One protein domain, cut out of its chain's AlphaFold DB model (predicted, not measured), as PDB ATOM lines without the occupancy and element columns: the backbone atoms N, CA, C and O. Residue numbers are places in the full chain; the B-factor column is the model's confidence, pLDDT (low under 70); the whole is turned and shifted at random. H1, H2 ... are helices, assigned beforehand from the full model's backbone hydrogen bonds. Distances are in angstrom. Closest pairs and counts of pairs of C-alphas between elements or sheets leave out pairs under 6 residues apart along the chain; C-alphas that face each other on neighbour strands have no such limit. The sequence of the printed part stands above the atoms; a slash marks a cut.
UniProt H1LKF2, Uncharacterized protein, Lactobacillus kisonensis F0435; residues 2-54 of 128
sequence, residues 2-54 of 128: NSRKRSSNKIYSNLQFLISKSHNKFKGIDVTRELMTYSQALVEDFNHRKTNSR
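Overview. This is residues 2 to 54 of the 128 residues of an uncharacterized protein of Lactobacillus kisonensis F0435 (UniProt H1LKF2). Two long helices, H1 and H2, make an open, flat V, coming near each other only where the end of H1 meets the beginning of H2, with the loop of residues 22 to 30 joining them at the corner. The far parts of both sides of the V, residues 2 to 14 and 36 to 54, stand free, and residues 20 to 25 stick out at the corner. The printed part has 53 residues with two named helices, H1 then H2, and no named strand; the class is all helix. It is only just extended, close to loose, with a radius of gyration of the C-alphas of 15.2 A and spans of 42 by 34 by 11 A.

Along the chain. H1 runs from Ser 3, C-alpha at (-51.038, -51.912, 25.627), to Lys 21, C-alpha at (-24.351, -56.452, 30.872), 27.6 A from first to last C-alpha. After residues 22 to 30, H2 covers residues 31 to 51 over 30.2 A and ends at Thr 51, C-alpha at (-51.445, -38.458, 56.899).

Arrangement. H1 and H2 are close but not clearly touching, with 2 pairs of C-alphas within 8 A. Their closest C-alphas, those of Ile 19 and Val 31, are 6.9 A apart. The helices run opposite ways at a steep tilt of 46 degrees, and their centres are 19.9 A apart. In H2 every O i to N i+4 pair is within hydrogen-bond range; in H1 14 of 15 are.

Size, cuts and confidence. The two C-alphas farthest apart are those of His 23 and Asn 52, 43.0 A. The printed part has no cut, and the link from H1 to H2, nine residues, is short. The mean pLDDT of the printed part is 76.0; residues 2 to 6 and 21 to 29 are under 70.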
ATOM      1  N   ASN A   2     -53.494 -56.059  26.395       63.25
ATOM      2  CA  ASN A   2     -53.606 -54.614  26.668       63.25
ATOM      3  C   ASN A   2     -52.255 -53.893  26.538       63.25
ATOM      4  O   ASN A   2     -51.251 -54.368  27.069       63.25
ATOM      5  N   SER A   3     -52.239 -52.731  25.879       63.00
ATOM      6  CA  SER A   3     -51.038 -51.912  25.627       63.00
ATOM      7  C   SER A   3     -50.211 -51.638  26.892       63.00
ATOM      8  O   SER A   3     -48.988 -51.728  26.850       63.00
ATOM      9  N   ARG A   4     -50.867 -51.435  28.046       61.94
ATOM     10  CA  ARG A   4     -50.218 -51.250  29.359       61.94
ATOM     11  C   ARG A   4     -49.355 -52.445  29.793       61.94
ATOM     12  O   ARG A   4     -48.267 -52.240  30.317       61.94
ATOM     13  N   LYS A   5     -49.783 -53.687  29.517       62.84
ATOM     14  CA  LYS A   5     -49.013 -54.901  29.861       62.84
ATOM     15  C   LYS A   5     -47.752 -55.061  28.995       62.84
ATOM     16  O   LYS A   5     -46.766 -55.617  29.462       62.84
ATOM     17  N   ARG A   6     -47.752 -54.548  27.754       66.50
ATOM     18  CA  ARG A   6     -46.566 -54.582  26.871       66.50
ATOM     19  C   ARG A   6     -45.439 -53.688  27.390       66.50
ATOM     20  O   ARG A   6     -44.281 -54.093  27.335       66.50
ATOM     21  N   SER A   7     -45.771 -52.512  27.924       70.62
ATOM     22  CA  SER A   7     -44.775 -51.574  28.457       70.62
ATOM     23  C   SER A   7     -44.061 -52.122  29.693       70.62
ATOM     24  O   SER A   7     -42.839 -52.043  29.765       70.62
ATOM     25  N   SER A   8     -44.786 -52.753  30.622       73.06
ATOM     26  CA  SER A   8     -44.196 -53.352  31.828       73.06
ATOM     27  C   SER A   8     -43.213 -54.481  31.506       73.06
ATOM     28  O   SER A   8     -42.114 -54.516  32.053       73.06
ATOM     29  N   ASN A   9     -43.559 -55.354  30.555       78.00
ATOM     30  CA  ASN A   9     -42.667 -56.440  30.138       78.00
ATOM     31  C   ASN A   9     -41.390 -55.910  29.474       78.00
ATOM     32  O   ASN A   9     -40.316 -56.470  29.675       78.00
ATOM     33  N   LYS A  10     -41.493 -54.803  28.726       82.50
ATOM     34  CA  LYS A  10     -40.339 -54.138  28.108       82.50
ATOM     35  C   LYS A  10     -39.417 -53.485  29.144       82.50
ATOM     36  O   LYS A  10     -38.200 -53.525  28.995       82.50
ATOM     37  N   ILE A  11     -39.980 -52.911  30.209       78.38
ATOM     38  CA  ILE A  11     -39.197 -52.382  31.336       78.38
ATOM     39  C   ILE A  11     -38.427 -53.524  32.005       78.38
ATOM     40  O   ILE A  11     -37.216 -53.421  32.185       78.38
ATOM     41  N   TYR A  12     -39.100 -54.641  32.286       76.12
ATOM     42  CA  TYR A  12     -38.466 -55.807  32.894       76.12
ATOM     43  C   TYR A  12     -37.331 -56.379  32.034       76.12
ATOM     44  O   TYR A  12     -36.239 -56.624  32.545       76.12
ATOM     45  N   SER A  13     -37.536 -56.527  30.719       81.31
ATOM     46  CA  SER A  13     -36.482 -57.016  29.819       81.31
ATOM     47  C   SER A  13     -35.271 -56.084  29.769       81.31
ATOM     48  O   SER A  13     -34.138 -56.555  29.732       81.31
ATOM     49  N   ASN A  14     -35.491 -54.765  29.811       82.44
ATOM     50  CA  ASN A  14     -34.404 -53.788  29.843       82.44
ATOM     51  C   ASN A  14     -33.611 -53.876  31.150       82.44
ATOM     52  O   ASN A  14     -32.386 -53.828  31.124       82.44
ATOM     53  N   LEU A  15     -34.291 -54.039  32.285       76.06
ATOM     54  CA  LEU A  15     -33.636 -54.190  33.583       76.06
ATOM     55  C   LEU A  15     -32.793 -55.469  33.642       76.06
ATOM     56  O   LEU A  15     -31.626 -55.408  34.019       76.06
ATOM     57  N   GLN A  16     -33.329 -56.600  33.174       74.94
ATOM     58  CA  GLN A  16     -32.594 -57.870  33.087       74.94
ATOM     59  C   GLN A  16     -31.366 -57.774  32.166       74.94
ATOM     60  O   GLN A  16     -30.282 -58.276  32.477       74.94
ATOM     61  N   PHE A  17     -31.504 -57.067  31.045       80.50
ATOM     62  CA  PHE A  17     -30.389 -56.774  30.149       80.50
ATOM     63  C   PHE A  17     -29.305 -55.913  30.819       80.50
ATOM     64  O   PHE A  17     -28.117 -56.182  30.663       80.50
ATOM     65  N   LEU A  18     -29.689 -54.893  31.591       74.81
ATOM     66  CA  LEU A  18     -28.736 -54.021  32.286       74.81
ATOM     67  C   LEU A  18     -28.000 -54.753  33.413       74.81
ATOM     68  O   LEU A  18     -26.788 -54.589  33.550       74.81
ATOM     69  N   ILE A  19     -28.709 -55.595  34.169       71.31
ATOM     70  CA  ILE A  19     -28.126 -56.446  35.213       71.31
ATOM     71  C   ILE A  19     -27.088 -57.396  34.604       71.31
ATOM     72  O   ILE A  19     -25.971 -57.493  35.106       71.31
ATOM     73  N   SER A  20     -27.421 -58.047  33.485       73.69
ATOM     74  CA  SER A  20     -26.523 -59.012  32.832       73.69
ATOM     75  C   SER A  20     -25.321 -58.377  32.121       73.69
ATOM     76  O   SER A  20     -24.274 -59.015  32.033       73.69
ATOM     77  N   LYS A  21     -25.427 -57.132  31.628       69.25
ATOM     78  CA  LYS A  21     -24.351 -56.452  30.872       69.25
ATOM     79  C   LYS A  21     -23.507 -55.453  31.658       69.25
ATOM     80  O   LYS A  21     -22.514 -54.960  31.118       69.25
ATOM     81  N   SER A  22     -23.876 -55.099  32.886       59.06
ATOM     82  CA  SER A  22     -23.179 -54.046  33.629       59.06
ATOM     83  C   SER A  22     -21.789 -54.485  34.112       59.06
ATOM     84  O   SER A  22     -21.581 -54.847  35.273       59.06
ATOM     85  N   HIS A  23     -20.789 -54.329  33.250       55.06
ATOM     86  CA  HIS A  23     -19.394 -54.302  33.657       55.06
ATOM     87  C   HIS A  23     -19.116 -52.974  34.397       55.06
ATOM     88  O   HIS A  23     -19.008 -51.910  33.797       55.06
ATOM     89  N   ASN A  24     -18.992 -53.051  35.726       54.47
ATOM     90  CA  ASN A  24     -18.364 -52.083  36.647       54.47
ATOM     91  C   ASN A  24     -19.223 -51.012  37.354       54.47
ATOM     92  O   ASN A  24     -18.921 -50.762  38.516       54.47
ATOM     93  N   LYS A  25     -20.270 -50.400  36.769       58.38
ATOM     94  CA  LYS A  25     -21.073 -49.393  37.522       58.38
ATOM     95  C   LYS A  25     -22.075 -50.028  38.492       58.38
ATOM     96  O   LYS A  25     -22.197 -49.568  39.618       58.38
ATOM     97  N   PHE A  26     -22.735 -51.109  38.080       58.88
ATOM     98  CA  PHE A  26     -23.657 -51.881  38.925       58.88
ATOM     99  C   PHE A  26     -23.056 -53.210  39.401       58.88
ATOM    100  O   PHE A  26     -23.771 -54.082  39.885       58.88
ATOM    101  N   LYS A  27     -21.736 -53.402  39.270       57.97
ATOM    102  CA  LYS A  27     -21.072 -54.628  39.733       57.97
ATOM    103  C   LYS A  27     -21.141 -54.675  41.263       57.97
ATOM    104  O   LYS A  27     -20.448 -53.914  41.927       57.97
ATOM    105  N   GLY A  28     -21.995 -55.547  41.800       60.94
ATOM    106  CA  GLY A  28     -22.291 -55.636  43.236       60.94
ATOM    107  C   GLY A  28     -23.466 -54.767  43.706       60.94
ATOM    108  O   GLY A  28     -23.809 -54.823  44.883       60.94
ATOM    109  N   ILE A  29     -24.103 -54.000  42.812       64.69
ATOM    110  CA  ILE A  29     -25.366 -53.311  43.097       64.69
ATOM    111  C   ILE A  29     -26.499 -54.235  42.669       64.69
ATOM    112  O   ILE A  29     -26.649 -54.552  41.489       64.69
ATOM    113  N   ASP A  30     -27.313 -54.652  43.632       73.19
ATOM    114  CA  ASP A  30     -28.551 -55.361  43.342       73.19
ATOM    115  C   ASP A  30     -29.598 -54.361  42.829       73.19
ATOM    116  O   ASP A  30     -30.302 -53.711  43.598       73.19
ATOM    117  N   VAL A  31     -29.680 -54.225  41.502       73.56
ATOM    118  CA  VAL A  31     -30.653 -53.355  40.820       73.56
ATOM    119  C   VAL A  31     -32.086 -53.706  41.221       73.56
ATOM    120  O   VAL A  31     -32.928 -52.816  41.319       73.56
ATOM    121  N   THR A  32     -32.375 -54.984  41.481       74.75
ATOM    122  CA  THR A  32     -33.705 -55.416  41.929       74.75
ATOM    123  C   THR A  32     -34.011 -54.817  43.291       74.75
ATOM    124  O   THR A  32     -35.083 -54.246  43.479       74.75
ATOM    125  N   ARG A  33     -33.053 -54.881  44.220       80.06
ATOM    126  CA  ARG A  33     -33.177 -54.273  45.547       80.06
ATOM    127  C   ARG A  33     -33.390 -52.764  45.462       80.06
ATOM    128  O   ARG A  33     -34.322 -52.270  46.077       80.06
ATOM    129  N   GLU A  34     -32.600 -52.052  44.661       79.56
ATOM    130  CA  GLU A  34     -32.742 -50.596  44.483       79.56
ATOM    131  C   GLU A  34     -34.127 -50.209  43.937       79.56
ATOM    132  O   GLU A  34     -34.766 -49.274  44.419       79.56
ATOM    133  N   LEU A  35     -34.643 -50.964  42.962       81.94
ATOM    134  CA  LEU A  35     -35.991 -50.748  42.429       81.94
ATOM    135  C   LEU A  35     -37.082 -51.054  43.455       81.94
ATOM    136  O   LEU A  35     -38.089 -50.348  43.500       81.94
ATOM    137  N   MET A  36     -36.888 -52.086  44.277       84.19
ATOM    138  CA  MET A  36     -37.802 -52.410  45.370       84.19
ATOM    139  C   MET A  36     -37.810 -51.305  46.427       84.19
ATOM    140  O   MET A  36     -38.890 -50.860  46.811       84.19
ATOM    141  N   THR A  37     -36.640 -50.807  46.833       87.44
ATOM    142  CA  THR A  37     -36.506 -49.673  47.759       87.44
ATOM    143  C   THR A  37     -37.185 -48.426  47.198       87.44
ATOM    144  O   THR A  37     -37.990 -47.804  47.887       87.44
ATOM    145  N   TYR A  38     -36.955 -48.097  45.924       87.50
ATOM    146  CA  TYR A  38     -37.627 -46.971  45.276       87.50
ATOM    147  C   TYR A  38     -39.151 -47.157  45.218       87.50
ATOM    148  O   TYR A  38     -39.908 -46.231  45.507       87.50
ATOM    149  N   SER A  39     -39.624 -48.366  44.897       89.00
ATOM    150  CA  SER A  39     -41.054 -48.683  44.892       89.00
ATOM    151  C   SER A  39     -41.682 -48.526  46.279       89.00
ATOM    152  O   SER A  39     -42.797 -48.019  46.379       89.00
ATOM    153  N   GLN A  40     -40.995 -48.956  47.339       90.62
ATOM    154  CA  GLN A  40     -41.451 -48.796  48.720       90.62
ATOM    155  C   GLN A  40     -41.504 -47.318  49.114       90.62
ATOM    156  O   GLN A  40     -42.538 -46.864  49.599       90.62
ATOM    157  N   ALA A  41     -40.463 -46.544  48.795       89.44
ATOM    158  CA  ALA A  41     -40.421 -45.108  49.062       89.44
ATOM    159  C   ALA A  41     -41.578 -44.345  48.385       89.44
ATOM    160  O   ALA A  41     -42.155 -43.437  48.980       89.44
ATOM    161  N   LEU A  42     -41.980 -44.729  47.165       90.31
ATOM    162  CA  LEU A  42     -43.152 -44.143  46.499       90.31
ATOM    163  C   LEU A  42     -44.472 -44.466  47.217       90.31
ATOM    164  O   LEU A  42     -45.358 -43.612  47.296       90.31
ATOM    165  N   VAL A  43     -44.617 -45.690  47.733       91.88
ATOM    166  CA  VAL A  43     -45.793 -46.092  48.526       91.88
ATOM    167  C   VAL A  43     -45.835 -45.317  49.844       91.88
ATOM    168  O   VAL A  43     -46.897 -44.842  50.252       91.88
ATOM    169  N   GLU A  44     -44.686 -45.149  50.492       88.69
ATOM    170  CA  GLU A  44     -44.551 -44.355  51.711       88.69
ATOM    171  C   GLU A  44     -44.870 -42.879  51.470       88.69
ATOM    172  O   GLU A  44     -45.657 -42.319  52.226       88.69
ATOM    173  N   ASP A  45     -44.362 -42.264  50.396       88.06
ATOM    174  CA  ASP A  45     -44.676 -40.870  50.043       88.06
ATOM    175  C   ASP A  45     -46.182 -40.673  49.806       88.06
ATOM    176  O   ASP A  45     -46.780 -39.711  50.296       88.06
ATOM    177  N   PHE A  46     -46.836 -41.620  49.125       89.62
ATOM    178  CA  PHE A  46     -48.287 -41.591  48.937       89.62
ATOM    179  C   PHE A  46     -49.043 -41.617  50.277       89.62
ATOM    180  O   PHE A  46     -49.963 -40.824  50.496       89.62
ATOM    181  N   ASN A  47     -48.632 -42.486  51.204       87.88
ATOM    182  CA  ASN A  47     -49.231 -42.585  52.538       87.88
ATOM    183  C   ASN A  47     -48.903 -41.373  53.429       87.88
ATOM    184  O   ASN A  47     -49.745 -40.924  54.212       87.88
ATOM    185  N   HIS A  48     -47.707 -40.806  53.294       83.94
ATOM    186  CA  HIS A  48     -47.264 -39.629  54.036       83.94
ATOM    187  C   HIS A  48     -48.117 -38.405  53.684       83.94
ATOM    188  O   HIS A  48     -48.628 -37.722  54.573       83.94
ATOM    189  N   ARG A  49     -48.385 -38.193  52.389       79.81
ATOM    190  CA  ARG A  49     -49.296 -37.138  51.911       79.81
ATOM    191  C   ARG A  49     -50.720 -37.304  52.435       79.81
ATOM    192  O   ARG A  49     -51.403 -36.313  52.667       79.81
ATOM    193  N   LYS A  50     -51.173 -38.544  52.639       81.38
ATOM    194  CA  LYS A  50     -52.498 -38.833  53.206       81.38
ATOM    195  C   LYS A  50     -52.588 -38.488  54.697       81.38
ATOM    196  O   LYS A  50     -53.661 -38.130  55.171       81.38
ATOM    197  N   THR A  51     -51.486 -38.617  55.434       80.88
ATOM    198  CA  THR A  51     -51.445 -38.458  56.899       80.88
ATOM    199  C   THR A  51     -50.982 -37.075  57.365       80.88
ATOM    200  O   THR A  51     -51.028 -36.812  58.563       80.88
ATOM    201  N   ASN A  52     -50.579 -36.177  56.451       76.06
ATOM    202  CA  ASN A  52     -50.033 -34.844  56.766       76.06
ATOM    203  C   ASN A  52     -48.917 -34.887  57.827       76.06
ATOM    204  O   ASN A  52     -48.821 -34.014  58.694       76.06
ATOM    205  N   SER A  53     -48.082 -35.926  57.775       79.00
ATOM    206  CA  SER A  53     -46.927 -36.031  58.662       79.00
ATOM    207  C   SER A  53     -45.890 -34.950  58.321       79.00
ATOM    208  O   SER A  53     -45.875 -34.387  57.226       79.00
ATOM    209  N   ARG A  54     -45.072 -34.586  59.310       87.25
ATOM    210  CA  ARG A  54     -44.082 -33.510  59.200       87.25
ATOM    211  C   ARG A  54     -42.715 -34.081  58.827       87.25
ATOM    212  O   ARG A  54     -42.305 -35.105  59.369       87.25
TER     213      ARG A  54